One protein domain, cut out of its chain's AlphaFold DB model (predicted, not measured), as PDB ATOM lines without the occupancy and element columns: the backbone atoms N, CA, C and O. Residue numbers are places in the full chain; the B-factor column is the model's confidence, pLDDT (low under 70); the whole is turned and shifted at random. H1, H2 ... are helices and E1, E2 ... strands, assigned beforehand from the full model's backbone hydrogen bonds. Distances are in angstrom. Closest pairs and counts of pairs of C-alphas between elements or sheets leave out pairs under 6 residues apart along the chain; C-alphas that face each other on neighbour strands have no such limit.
ATOM      1  N   ASP A  36      38.944 -20.067 -20.879       98.25
ATOM      2  CA  ASP A  36      38.931 -20.894 -19.685       98.25
ATOM      3  C   ASP A  36      39.353 -20.038 -18.483       98.25
ATOM      4  O   ASP A  36      40.463 -19.505 -18.427       98.25
ATOM      5  N   THR A  37      38.447 -19.874 -17.519       96.31
ATOM      6  CA  THR A  37      38.675 -18.981 -16.376       96.31
ATOM      7  C   THR A  37      39.791 -19.486 -15.463       96.31
ATOM      8  O   THR A  37      40.536 -18.673 -14.919       96.31
ATOM      9  N   GLN A  38      39.949 -20.803 -15.306       97.56
ATOM     10  CA  GLN A  38      40.995 -21.368 -14.457       97.56
ATOM     11  C   GLN A  38      42.372 -21.162 -15.097       97.56
ATOM     12  O   GLN A  38      43.295 -20.679 -14.438       97.56
ATOM     13  N   ALA A  39      42.501 -21.459 -16.391       98.19
ATOM     14  CA  ALA A  39      43.730 -21.232 -17.141       98.19
ATOM     15  C   ALA A  39      44.072 -19.738 -17.225       98.19
ATOM     16  O   ALA A  39      45.235 -19.360 -17.079       98.19
ATOM     17  N   LEU A  40      43.065 -18.875 -17.392       98.12
ATOM     18  CA  LEU A  40      43.248 -17.428 -17.377       98.12
ATOM     19  C   LEU A  40      43.770 -16.935 -16.025       98.12
ATOM     20  O   LEU A  40      44.740 -16.189 -15.996       98.12
ATOM     21  N   GLN A  41      43.169 -17.361 -14.911       97.19
ATOM     22  CA  GLN A  41      43.631 -16.984 -13.569       97.19
ATOM     23  C   GLN A  41      45.073 -17.428 -13.301       97.19
ATOM     24  O   GLN A  41      45.814 -16.707 -12.641       97.19
ATOM     25  N   ALA A  42      45.476 -18.587 -13.825       97.12
ATOM     26  CA  ALA A  42      46.835 -19.092 -13.674       97.12
ATOM     27  C   ALA A  42      47.859 -18.355 -14.558       97.12
ATOM     28  O   ALA A  42      49.003 -18.175 -14.148       97.12
ATOM     29  N   ALA A  43      47.471 -17.952 -15.772       97.19
ATOM     30  CA  ALA A  43      48.381 -17.367 -16.758       97.19
ATOM     31  C   ALA A  43      48.416 -15.828 -16.754       97.19
ATOM     32  O   ALA A  43      49.379 -15.240 -17.253       97.19
ATOM     33  N   TYR A  44      47.371 -15.159 -16.257       97.94
ATOM     34  CA  TYR A  44      47.238 -13.706 -16.340       97.94
ATOM     35  C   TYR A  44      48.142 -12.999 -15.312       97.94
ATOM     36  O   TYR A  44      48.023 -13.253 -14.116       97.94
ATOM     37  N   PRO A  45      49.023 -12.073 -15.738       93.94
ATOM     38  CA  PRO A  45      50.015 -11.459 -14.851       93.94
ATOM     39  C   PRO A  45      49.467 -10.292 -14.014       93.94
ATOM     40  O   PRO A  45      50.152  -9.796 -13.121       93.94
ATOM     41  N   GLY A  46      48.278  -9.785 -14.350       91.75
ATOM     42  CA  GLY A  46      47.701  -8.602 -13.720       91.75
ATOM     43  C   GLY A  46      46.948  -8.898 -12.417       91.75
ATOM     44  O   GLY A  46      46.657 -10.048 -12.098       91.75
ATOM     45  N   PRO A  47      46.557  -7.847 -11.675       88.50
ATOM     46  CA  PRO A  47      45.956  -7.975 -10.343       88.50
ATOM     47  C   PRO A  47      44.553  -8.600 -10.344       88.50
ATOM     48  O   PRO A  47      44.085  -9.074  -9.315       88.50
ATOM     49  N   SER A  48      43.857  -8.572 -11.483       95.69
ATOM     50  CA  SER A  48      42.533  -9.170 -11.653       95.69
ATOM     51  C   SER A  48      42.395  -9.701 -13.068       95.69
ATOM     52  O   SER A  48      42.531  -8.939 -14.026       95.69
ATOM     53  N   TYR A  49      42.072 -10.987 -13.203       94.56
ATOM     54  CA  TYR A  49      41.881 -11.629 -14.504       94.56
ATOM     55  C   TYR A  49      40.756 -10.984 -15.329       94.56
ATOM     56  O   TYR A  49      40.766 -11.074 -16.550       94.56
ATOM     57  N   ASN A  50      39.813 -10.274 -14.695       94.12
ATOM     58  CA  ASN A  50      38.750  -9.548 -15.398       94.12
ATOM     59  C   ASN A  50      39.299  -8.465 -16.347       94.12
ATOM     60  O   ASN A  50      38.661  -8.140 -17.349       94.12
ATOM     61  N   ASN A  51      40.502  -7.946 -16.082       96.81
ATOM     62  CA  ASN A  51      41.162  -6.963 -16.941       96.81
ATOM     63  C   ASN A  51      41.529  -7.537 -18.325       96.81
ATOM     64  O   ASN A  51      41.609  -6.779 -19.294       96.81
ATOM     65  N   ALA A  52      41.657  -8.863 -18.445       97.50
ATOM     66  CA  ALA A  52      41.922  -9.572 -19.697       97.50
ATOM     67  C   ALA A  52      40.925  -9.206 -20.810       97.50
ATOM     68  O   ALA A  52      41.312  -8.937 -21.949       97.50
ATOM     69  N   TYR A  53      39.632  -9.117 -20.477       97.31
ATOM     70  CA  TYR A  53      38.587  -8.744 -21.436       97.31
ATOM     71  C   TYR A  53      38.750  -7.303 -21.934       97.31
ATOM     72  O   TYR A  53      38.506  -7.022 -23.107       97.31
ATOM     73  N   GLY A  54      39.204  -6.395 -21.064       97.12
ATOM     74  CA  GLY A  54      39.505  -5.011 -21.424       97.12
ATOM     75  C   GLY A  54      40.703  -4.898 -22.370       97.12
ATOM     76  O   GLY A  54      40.659  -4.130 -23.332       97.12
ATOM     77  N   GLU A  55      41.747  -5.697 -22.144       97.94
ATOM     78  CA  GLU A  55      42.921  -5.767 -23.022       97.94
ATOM     79  C   GLU A  55      42.563  -6.301 -24.416       97.94
ATOM     80  O   GLU A  55      42.918  -5.678 -25.423       97.94
ATOM     81  N   ILE A  56      41.783  -7.387 -24.488       98.38
ATOM     82  CA  ILE A  56      41.278  -7.925 -25.760       98.38
ATOM     83  C   ILE A  56      40.417  -6.880 -26.476       98.38
ATOM     84  O   ILE A  56      40.633  -6.614 -27.662       98.38
ATOM     85  N   LYS A  57      39.483  -6.240 -25.756       98.44
ATOM     86  CA  LYS A  57      38.620  -5.186 -26.304       98.44
ATOM     87  C   LYS A  57      39.441  -4.069 -26.928       98.44
ATOM     88  O   LYS A  57      39.164  -3.670 -28.055       98.44
ATOM     89  N   LYS A  58      40.462  -3.580 -26.220       98.31
ATOM     90  CA  LYS A  58      41.333  -2.502 -26.700       98.31
ATOM     91  C   LYS A  58      42.000  -2.865 -28.029       98.31
ATOM     92  O   LYS A  58      42.004  -2.045 -28.943       98.31
ATOM     93  N   ILE A  59      42.531  -4.083 -28.146       98.44
ATOM     94  CA  ILE A  59      43.196  -4.547 -29.371       98.44
ATOM     95  C   ILE A  59      42.194  -4.699 -30.517       98.44
ATOM     96  O   ILE A  59      42.455  -4.214 -31.615       98.44
ATOM     97  N   LEU A  60      41.049  -5.344 -30.284       98.44
ATOM     98  CA  LEU A  60      40.054  -5.570 -31.336       98.44
ATOM     99  C   LEU A  60      39.421  -4.257 -31.819       98.44
ATOM    100  O   LEU A  60      39.313  -4.044 -33.027       98.44
ATOM    101  N   VAL A  61      39.094  -3.333 -30.911       98.00
ATOM    102  CA  VAL A  61      38.555  -2.010 -31.270       98.00
ATOM    103  C   VAL A  61      39.547  -1.204 -32.099       98.00
ATOM    104  O   VAL A  61      39.178  -0.669 -33.143       98.00
ATOM    105  N   ALA A  62      40.825  -1.188 -31.711       97.81
ATOM    106  CA  ALA A  62      41.870  -0.518 -32.485       97.81
ATOM    107  C   ALA A  62      42.045  -1.098 -33.902       97.81
ATOM    108  O   ALA A  62      42.627  -0.450 -34.770       97.81
ATOM    109  N   ARG A  63      41.548  -2.315 -34.148       97.25
ATOM    110  CA  ARG A  63      41.623  -3.014 -35.435       97.25
ATOM    111  C   ARG A  63      40.327  -2.960 -36.239       97.25
ATOM    112  O   ARG A  63      40.236  -3.655 -37.243       97.25
ATOM    113  N   GLY A  64      39.356  -2.139 -35.835       96.44
ATOM    114  CA  GLY A  64      38.121  -1.915 -36.590       96.44
ATOM    115  C   GLY A  64      36.965  -2.843 -36.220       96.44
ATOM    116  O   GLY A  64      36.015  -2.957 -36.994       96.44
ATOM    117  N   PHE A  65      37.025  -3.495 -35.056       97.56
ATOM    118  CA  PHE A  65      35.902  -4.260 -34.521       97.56
ATOM    119  C   PHE A  65      35.097  -3.453 -33.491       97.56
ATOM    120  O   PHE A  65      35.653  -2.831 -32.592       97.56
ATOM    121  N   ALA A  66      33.776  -3.524 -33.561       96.56
ATOM    122  CA  ALA A  66      32.853  -3.025 -32.554       96.56
ATOM    123  C   ALA A  66      32.466  -4.149 -31.582       96.56
ATOM    124  O   ALA A  66      32.016  -5.221 -31.992       96.56
ATOM    125  N   TRP A  67      32.626  -3.896 -30.283       97.06
ATOM    126  CA  TRP A  67      32.133  -4.795 -29.238       97.06
ATOM    127  C   TRP A  67      30.602  -4.820 -29.237       97.06
ATOM    128  O   TRP A  67      29.992  -3.755 -29.256       97.06
ATOM    129  N   GLN A  68      30.014  -6.017 -29.188       93.00
ATOM    130  CA  GLN A  68      28.561  -6.201 -29.141       93.00
ATOM    131  C   GLN A  68      28.108  -6.593 -27.734       93.00
ATOM    132  O   GLN A  68      27.618  -5.770 -26.970       93.00
ATOM    133  N   GLN A  69      28.329  -7.854 -27.371       90.31
ATOM    134  CA  GLN A  69      28.019  -8.391 -26.054       90.31
ATOM    135  C   GLN A  69      29.030  -9.466 -25.677       90.31
ATOM    136  O   GLN A  69      29.516 -10.201 -26.539       90.31
ATOM    137  N   GLY A  70      29.340  -9.561 -24.383       92.25
ATOM    138  CA  GLY A  70      30.293 -10.540 -23.861       92.25
ATOM    139  C   GLY A  70      31.597 -10.554 -24.665       92.25
ATOM    140  O   GLY A  70      32.283  -9.534 -24.768       92.25
ATOM    141  N   SER A  71      31.898 -11.701 -25.269       96.62
ATOM    142  CA  SER A  71      33.118 -11.956 -26.042       96.62
ATOM    143  C   SER A  71      32.914 -11.906 -27.564       96.62
ATOM    144  O   SER A  71      33.654 -12.554 -28.305       96.62
ATOM    145  N   VAL A  72      31.903 -11.173 -28.045       97.44
ATOM    146  CA  VAL A  72      31.563 -11.063 -29.474       97.44
ATOM    147  C   VAL A  72      31.861  -9.664 -30.012       97.44
ATOM    148  O   VAL A  72      31.471  -8.648 -29.429       97.44
ATOM    149  N   TYR A  73      32.547  -9.628 -31.153       98.06
ATOM    150  CA  TYR A  73      33.052  -8.422 -31.799       98.06
ATOM    151  C   TYR A  73      32.735  -8.443 -33.290       98.06
ATOM    152  O   TYR A  73      33.174  -9.350 -33.994       98.06
ATOM    153  N   PHE A  74      32.009  -7.444 -33.781       96.38
ATOM    154  CA  PHE A  74      31.644  -7.315 -35.194       96.38
ATOM    155  C   PHE A  74      32.631  -6.405 -35.907       96.38
ATOM    156  O   PHE A  74      32.960  -5.334 -35.411       96.38
ATOM    157  N   GLY A  75      33.140  -6.829 -37.053       95.25
ATOM    158  CA  GLY A  75      34.007  -6.015 -37.888       95.25
ATOM    159  C   GLY A  75      33.227  -4.916 -38.600       95.25
ATOM    160  O   GLY A  75      32.060  -5.093 -38.918       95.25
ATOM    161  N   ASN A  76      33.863  -3.781 -38.873       90.56
ATOM    162  CA  ASN A  76      33.293  -2.774 -39.770       90.56
ATOM    163  C   ASN A  76      33.335  -3.232 -41.246       90.56
ATOM    164  O   ASN A  76      33.798  -4.328 -41.570       90.56
ATOM    165  N   GLU A  77      32.914  -2.369 -42.171       86.56
ATOM    166  CA  GLU A  77      32.795  -2.678 -43.603       86.56
ATOM    167  C   GLU A  77      34.147  -2.876 -44.307       86.56
ATOM    168  O   GLU A  77      34.194  -3.163 -45.504       86.56
ATOM    169  N   THR A  78      35.253  -2.646 -43.597       89.25
ATOM    170  CA  THR A  78      36.611  -2.871 -44.096       89.25
ATOM    171  C   THR A  78      37.205  -4.179 -43.599       89.25
ATOM    172  O   THR A  78      38.291  -4.522 -44.055       89.25
ATOM    173  N   ILE A  79      36.534  -4.894 -42.687       94.88
ATOM    174  CA  ILE A  79      37.016  -6.158 -42.128       94.88
ATOM    175  C   ILE A  79      36.701  -7.322 -43.065       94.88
ATOM    176  O   ILE A  79      35.564  -7.584 -43.440       94.88
ATOM    177  N   THR A  80      37.748  -8.072 -43.377       94.69
ATOM    178  CA  THR A  80      37.752  -9.289 -44.184       94.69
ATOM    179  C   THR A  80      38.149 -10.493 -43.332       94.69
ATOM    180  O   THR A  80      38.715 -10.346 -42.243       94.69
ATOM    181  N   ALA A  81      37.959 -11.702 -43.867       95.25
ATOM    182  CA  ALA A  81      38.436 -12.929 -43.229       95.25
ATOM    183  C   ALA A  81      39.940 -12.874 -42.881       95.25
ATOM    184  O   ALA A  81      40.358 -13.306 -41.807       95.25
ATOM    185  N   VAL A  82      40.757 -12.277 -43.757       96.50
ATOM    186  CA  VAL A  82      42.197 -12.103 -43.517       96.50
ATOM    187  C   VAL A  82      42.443 -11.179 -42.323       96.50
ATOM    188  O   VAL A  82      43.261 -11.500 -41.462       96.50
ATOM    189  N   GLN A  83      41.714 -10.067 -42.200       97.69
ATOM    190  CA  GLN A  83      41.840  -9.191 -41.030       97.69
ATOM    191  C   GLN A  83      41.393  -9.869 -39.735       97.69
ATOM    192  O   GLN A  83      41.993  -9.588 -38.696       97.69
ATOM    193  N   CYS A  84      40.417 -10.779 -39.765       97.75
ATOM    194  CA  CYS A  84      40.083 -11.594 -38.595       97.75
ATOM    195  C   CYS A  84      41.270 -12.459 -38.157       97.75
ATOM    196  O   CYS A  84      41.656 -12.414 -36.988       97.75
ATOM    197  N   VAL A  85      41.909 -13.168 -39.095       98.06
ATOM    198  CA  VAL A  85      43.104 -13.984 -38.812       98.06
ATOM    199  C   VAL A  85      44.240 -13.125 -38.254       98.06
ATOM    200  O   VAL A  85      44.801 -13.445 -37.207       98.06
ATOM    201  N   LEU A  86      44.539 -11.990 -38.893       98.38
ATOM    202  CA  LEU A  86      45.581 -11.070 -38.426       98.38
ATOM    203  C   LEU A  86      45.261 -10.482 -37.043       98.38
ATOM    204  O   LEU A  86      46.168 -10.178 -36.273       98.38
ATOM    205  N   SER A  87      43.982 -10.312 -36.708       98.44
ATOM    206  CA  SER A  87      43.561  -9.815 -35.393       98.44
ATOM    207  C   SER A  87      43.694 -10.875 -34.306       98.44
ATOM    208  O   SER A  87      44.181 -10.561 -33.224       98.44
ATOM    209  N   ALA A  88      43.368 -12.134 -34.605       98.38
ATOM    210  CA  ALA A  88      43.639 -13.257 -33.711       98.38
ATOM    211  C   ALA A  88      45.147 -13.425 -33.445       98.38
ATOM    212  O   ALA A  88      45.568 -13.601 -32.301       98.38
ATOM    213  N   GLN A  89      45.975 -13.298 -34.487       98.31
ATOM    214  CA  GLN A  89      47.433 -13.308 -34.348       98.31
ATOM    215  C   GLN A  89      47.934 -12.131 -33.505       98.31
ATOM    216  O   GLN A  89      48.770 -12.327 -32.627       98.31
ATOM    217  N   ALA A  90      47.396 -10.925 -33.719       98.50
ATOM    218  CA  ALA A  90      47.752  -9.746 -32.934       98.50
ATOM    219  C   ALA A  90      47.411  -9.915 -31.445       98.50
ATOM    220  O   ALA A  90      48.230  -9.560 -30.603       98.50
ATOM    221  N   LEU A  91      46.252 -10.501 -31.116       98.56
ATOM    222  CA  LEU A  91      45.905 -10.849 -29.735       98.56
ATOM    223  C   LEU A  91      46.931 -11.814 -29.138       98.56
ATOM    224  O   LEU A  91      47.497 -11.529 -28.089       98.56
ATOM    225  N   SER A  92      47.229 -12.915 -29.834       98.06
ATOM    226  CA  SER A  92      48.198 -13.903 -29.348       98.06
ATOM    227  C   SER A  92      49.616 -13.349 -29.201       98.06
ATOM    228  O   SER A  92      50.360 -13.845 -28.360       98.06
ATOM    229  N   ALA A  93      50.013 -12.380 -30.027       98.12
ATOM    230  CA  ALA A  93      51.338 -11.770 -29.970       98.12
ATOM    231  C   ALA A  93      51.445 -10.710 -28.864       98.12
ATOM    232  O   ALA A  93      52.475 -10.612 -28.202       98.12
ATOM    233  N   ALA A  94      50.393  -9.914 -28.662       98.12
ATOM    234  CA  ALA A  94      50.389  -8.823 -27.692       98.12
ATOM    235  C   ALA A  94      50.089  -9.286 -26.259       98.12
ATOM    236  O   ALA A  94      50.478  -8.611 -25.309       98.12
ATOM    237  N   LEU A  95      49.387 -10.411 -26.102       98.06
ATOM    238  CA  LEU A  95      48.890 -10.906 -24.822       98.06
ATOM    239  C   LEU A  95      49.484 -12.298 -24.545       98.06
ATOM    240  O   LEU A  95      48.914 -13.301 -24.982       98.06
ATOM    241  N   PRO A  96      50.610 -12.403 -23.811       96.31
ATOM    242  CA  PRO A  96      51.288 -13.685 -23.577       96.31
ATOM    243  C   PRO A  96      50.403 -14.755 -22.921       96.31
ATOM    244  O   PRO A  96      50.563 -15.946 -23.181       96.31
ATOM    245  N   TRP A  97      49.437 -14.329 -22.104       97.94
ATOM    246  CA  TRP A  97      48.473 -15.190 -21.417       97.94
ATOM    247  C   TRP A  97      47.352 -15.705 -22.337       97.94
ATOM    248  O   TRP A  97      46.704 -16.703 -22.024       97.94
ATOM    249  N   PHE A  98      47.117 -15.059 -23.485       98.12
ATOM    250  CA  PHE A  98      45.933 -15.299 -24.310       98.12
ATOM    251  C   PHE A  98      45.884 -16.736 -24.816       98.12
ATOM    252  O   PHE A  98      44.939 -17.457 -24.512       98.12
ATOM    253  N   LYS A  99      46.947 -17.211 -25.477       97.00
ATOM    254  CA  LYS A  99      46.988 -18.571 -26.039       97.00
ATOM    255  C   LYS A  99      46.808 -19.672 -24.986       97.00
ATOM    256  O   LYS A  99      46.222 -20.700 -25.299       97.00
ATOM    257  N   ALA A 100      47.296 -19.460 -23.764       97.00
ATOM    258  CA  ALA A 100      47.157 -20.421 -22.671       97.00
ATOM    259  C   ALA A 100      45.731 -20.475 -22.094       97.00
ATOM    260  O   ALA A 100      45.362 -21.471 -21.483       97.00
ATOM    261  N   SER A 101      44.946 -19.412 -22.284       97.94
ATOM    262  CA  SER A 101      43.614 -19.255 -21.691       97.94
ATOM    263  C   SER A 101      42.454 -19.417 -22.675       97.94
ATOM    264  O   SER A 101      41.316 -19.548 -22.242       97.94
ATOM    265  N   VAL A 102      42.695 -19.400 -23.988       98.12
ATOM    266  CA  VAL A 102      41.628 -19.529 -24.995       98.12
ATOM    267  C   VAL A 102      41.087 -20.957 -25.024       98.12
ATOM    268  O   VAL A 102      41.817 -21.898 -25.333       98.12
ATOM    269  N   ARG A 103      39.784 -21.098 -24.765       98.25
ATOM    270  CA  ARG A 103      39.036 -22.353 -24.915       98.25
ATOM    271  C   ARG A 103      38.407 -22.475 -26.303       98.25
ATOM    272  O   ARG A 103      38.426 -23.555 -26.883       98.25
ATOM    273  N   ASP A 104      37.879 -21.378 -26.842       98.25
ATOM    274  CA  ASP A 104      37.294 -21.314 -28.189       98.25
ATOM    275  C   ASP A 104      37.580 -19.943 -28.824       98.25
ATOM    276  O   ASP A 104      37.554 -18.914 -28.151       98.25
ATOM    277  N   LEU A 105      37.885 -19.915 -30.123       98.06
ATOM    278  CA  LEU A 105      38.093 -18.685 -30.890       98.06
ATOM    279  C   LEU A 105      37.619 -18.911 -32.322       98.06
ATOM    280  O   LEU A 105      38.179 -19.731 -33.050       98.06
ATOM    281  N   ARG A 106      36.588 -18.175 -32.735       98.31
ATOM    282  CA  ARG A 106      35.922 -18.354 -34.025       98.31
ATOM    283  C   ARG A 106      35.866 -17.060 -34.804       98.31
ATOM    284  O   ARG A 106      35.572 -15.994 -34.269       98.31
ATOM    285  N   MET A 107      36.083 -17.204 -36.104       97.62
ATOM    286  CA  MET A 107      35.661 -16.230 -37.095       97.62
ATOM    287  C   MET A 107      34.267 -16.625 -37.580       97.62
ATOM    288  O   MET A 107      34.055 -17.770 -37.982       97.62
ATOM    289  N   LEU A 108      33.337 -15.680 -37.564       95.44
ATOM    290  CA  LEU A 108      31.987 -15.852 -38.090       95.44
ATOM    291  C   LEU A 108      31.816 -14.953 -39.310       95.44
ATOM    292  O   LEU A 108      32.342 -13.840 -39.332       95.44
ATOM    293  N   ARG A 109      31.072 -15.428 -40.308       93.38
ATOM    294  CA  ARG A 109      30.599 -14.605 -41.423       93.38
ATOM    295  C   ARG A 109      29.126 -14.299 -41.183       93.38
ATOM    296  O   ARG A 109      28.341 -15.215 -40.961       93.38
ATOM    297  N   ILE A 110      28.789 -13.021 -41.178       89.69
ATOM    298  CA  ILE A 110      27.444 -12.492 -40.981       89.69
ATOM    299  C   ILE A 110      26.951 -12.055 -42.355       89.69
ATOM    300  O   ILE A 110      27.558 -11.185 -42.978       89.69
TER     301      ILE A 110
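AT A GLANCE: This is residues 36 to 110 of the 120 residues of the protein "Virulence-associated protein VapD" of Xylophilus ampelinus (UniProt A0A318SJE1). An elongated body has two long sides that face each other in part: H2 with the small hairpin of E1 and E2 near its last residues makes one, and H3 with the long strand E3, which runs back past it, makes the other. H1 sits at one end of this body and packs on the short helix H4. The printed part has 75 residues with four named helices and three named strands, in the order H1, H2, E1, E2, H3, H4, E3, and its class is mixed, helices and strands. The one sheet is the antiparallel pair E1 - E2, while E3 pairs with no named strand. The whole is compact, with a radius of gyration of the C-alphas of 12.3 A, and it spans 36 by 18 by 18 A, only just elongated.

IN THESE COORDINATES: H1 is residues 37 to 43, 9.8 A from first to last C-alpha, and begins at C-alpha 37 at (38.675, -18.981, -16.376). H2 is residues 51 to 62, 16.8 A long. E1 is residues 65 to 67, 6.5 A, and E2 is residues 72 to 75, 10.1 A. H3, the longest helix, is residues 81 to 94, 20.0 A, from C-alpha 81 at (38.436, -12.929, -43.229). H4 is residues 98 to 101, 5.3 A. E3, the longest strand, is residues 102 to 110, 22.5 A, and ends at C-alpha 110 at (27.444, -12.492, -40.981).

HOW THE PARTS SIT: H1 touches H4, the closest C-alphas being those of Leu 40 and Ser 101, 4.7 A apart. H1 and H2 are only just apart, closest 8.3 A. H2, with residues 56 to 60 alone, touches H3 at its residues 87 to 91, with the C-alphas of Ile 56 and Leu 91 closest at 6.8 A. Their lines stand at a steep tilt of 43 degrees, and they run opposite ways. The closest C-alphas of H2 and E1 are those of Lys 57 and Trp 67, 7.1 A apart. E1 and E2 are a hairpin, antiparallel at 147 degrees, with N 66 and O 74 at 2.7 A and N 74 and O 66 at 2.9 A, within hydrogen-bond range. E2 and E3 are near each other, with 10 pairs of C-alphas within 10 A. The closest C-alphas of H3 and E3 are those of Cys 84 and Met 107, 6.6 A apart. H3 and H4 touch only at the corner, and only just, with 3 pairs of C-alphas within 8 A; Ser 92 and Phe 98 have the closest C-alphas, 5.7 A. In H1, H2 and H3 every O i to N i+4 pair is within hydrogen-bond range; H4 is too short for such a pair.

THE WHOLE: The C-alphas of Ala 42 and Glu 77 are the two farthest apart, 36.9 A. The printed part has no cut. No link is long: H1 to H2 is a short link of 7 residues, and the other links are tight. The mean pLDDT of the printed part is 96.4, and no printed residue is under 70.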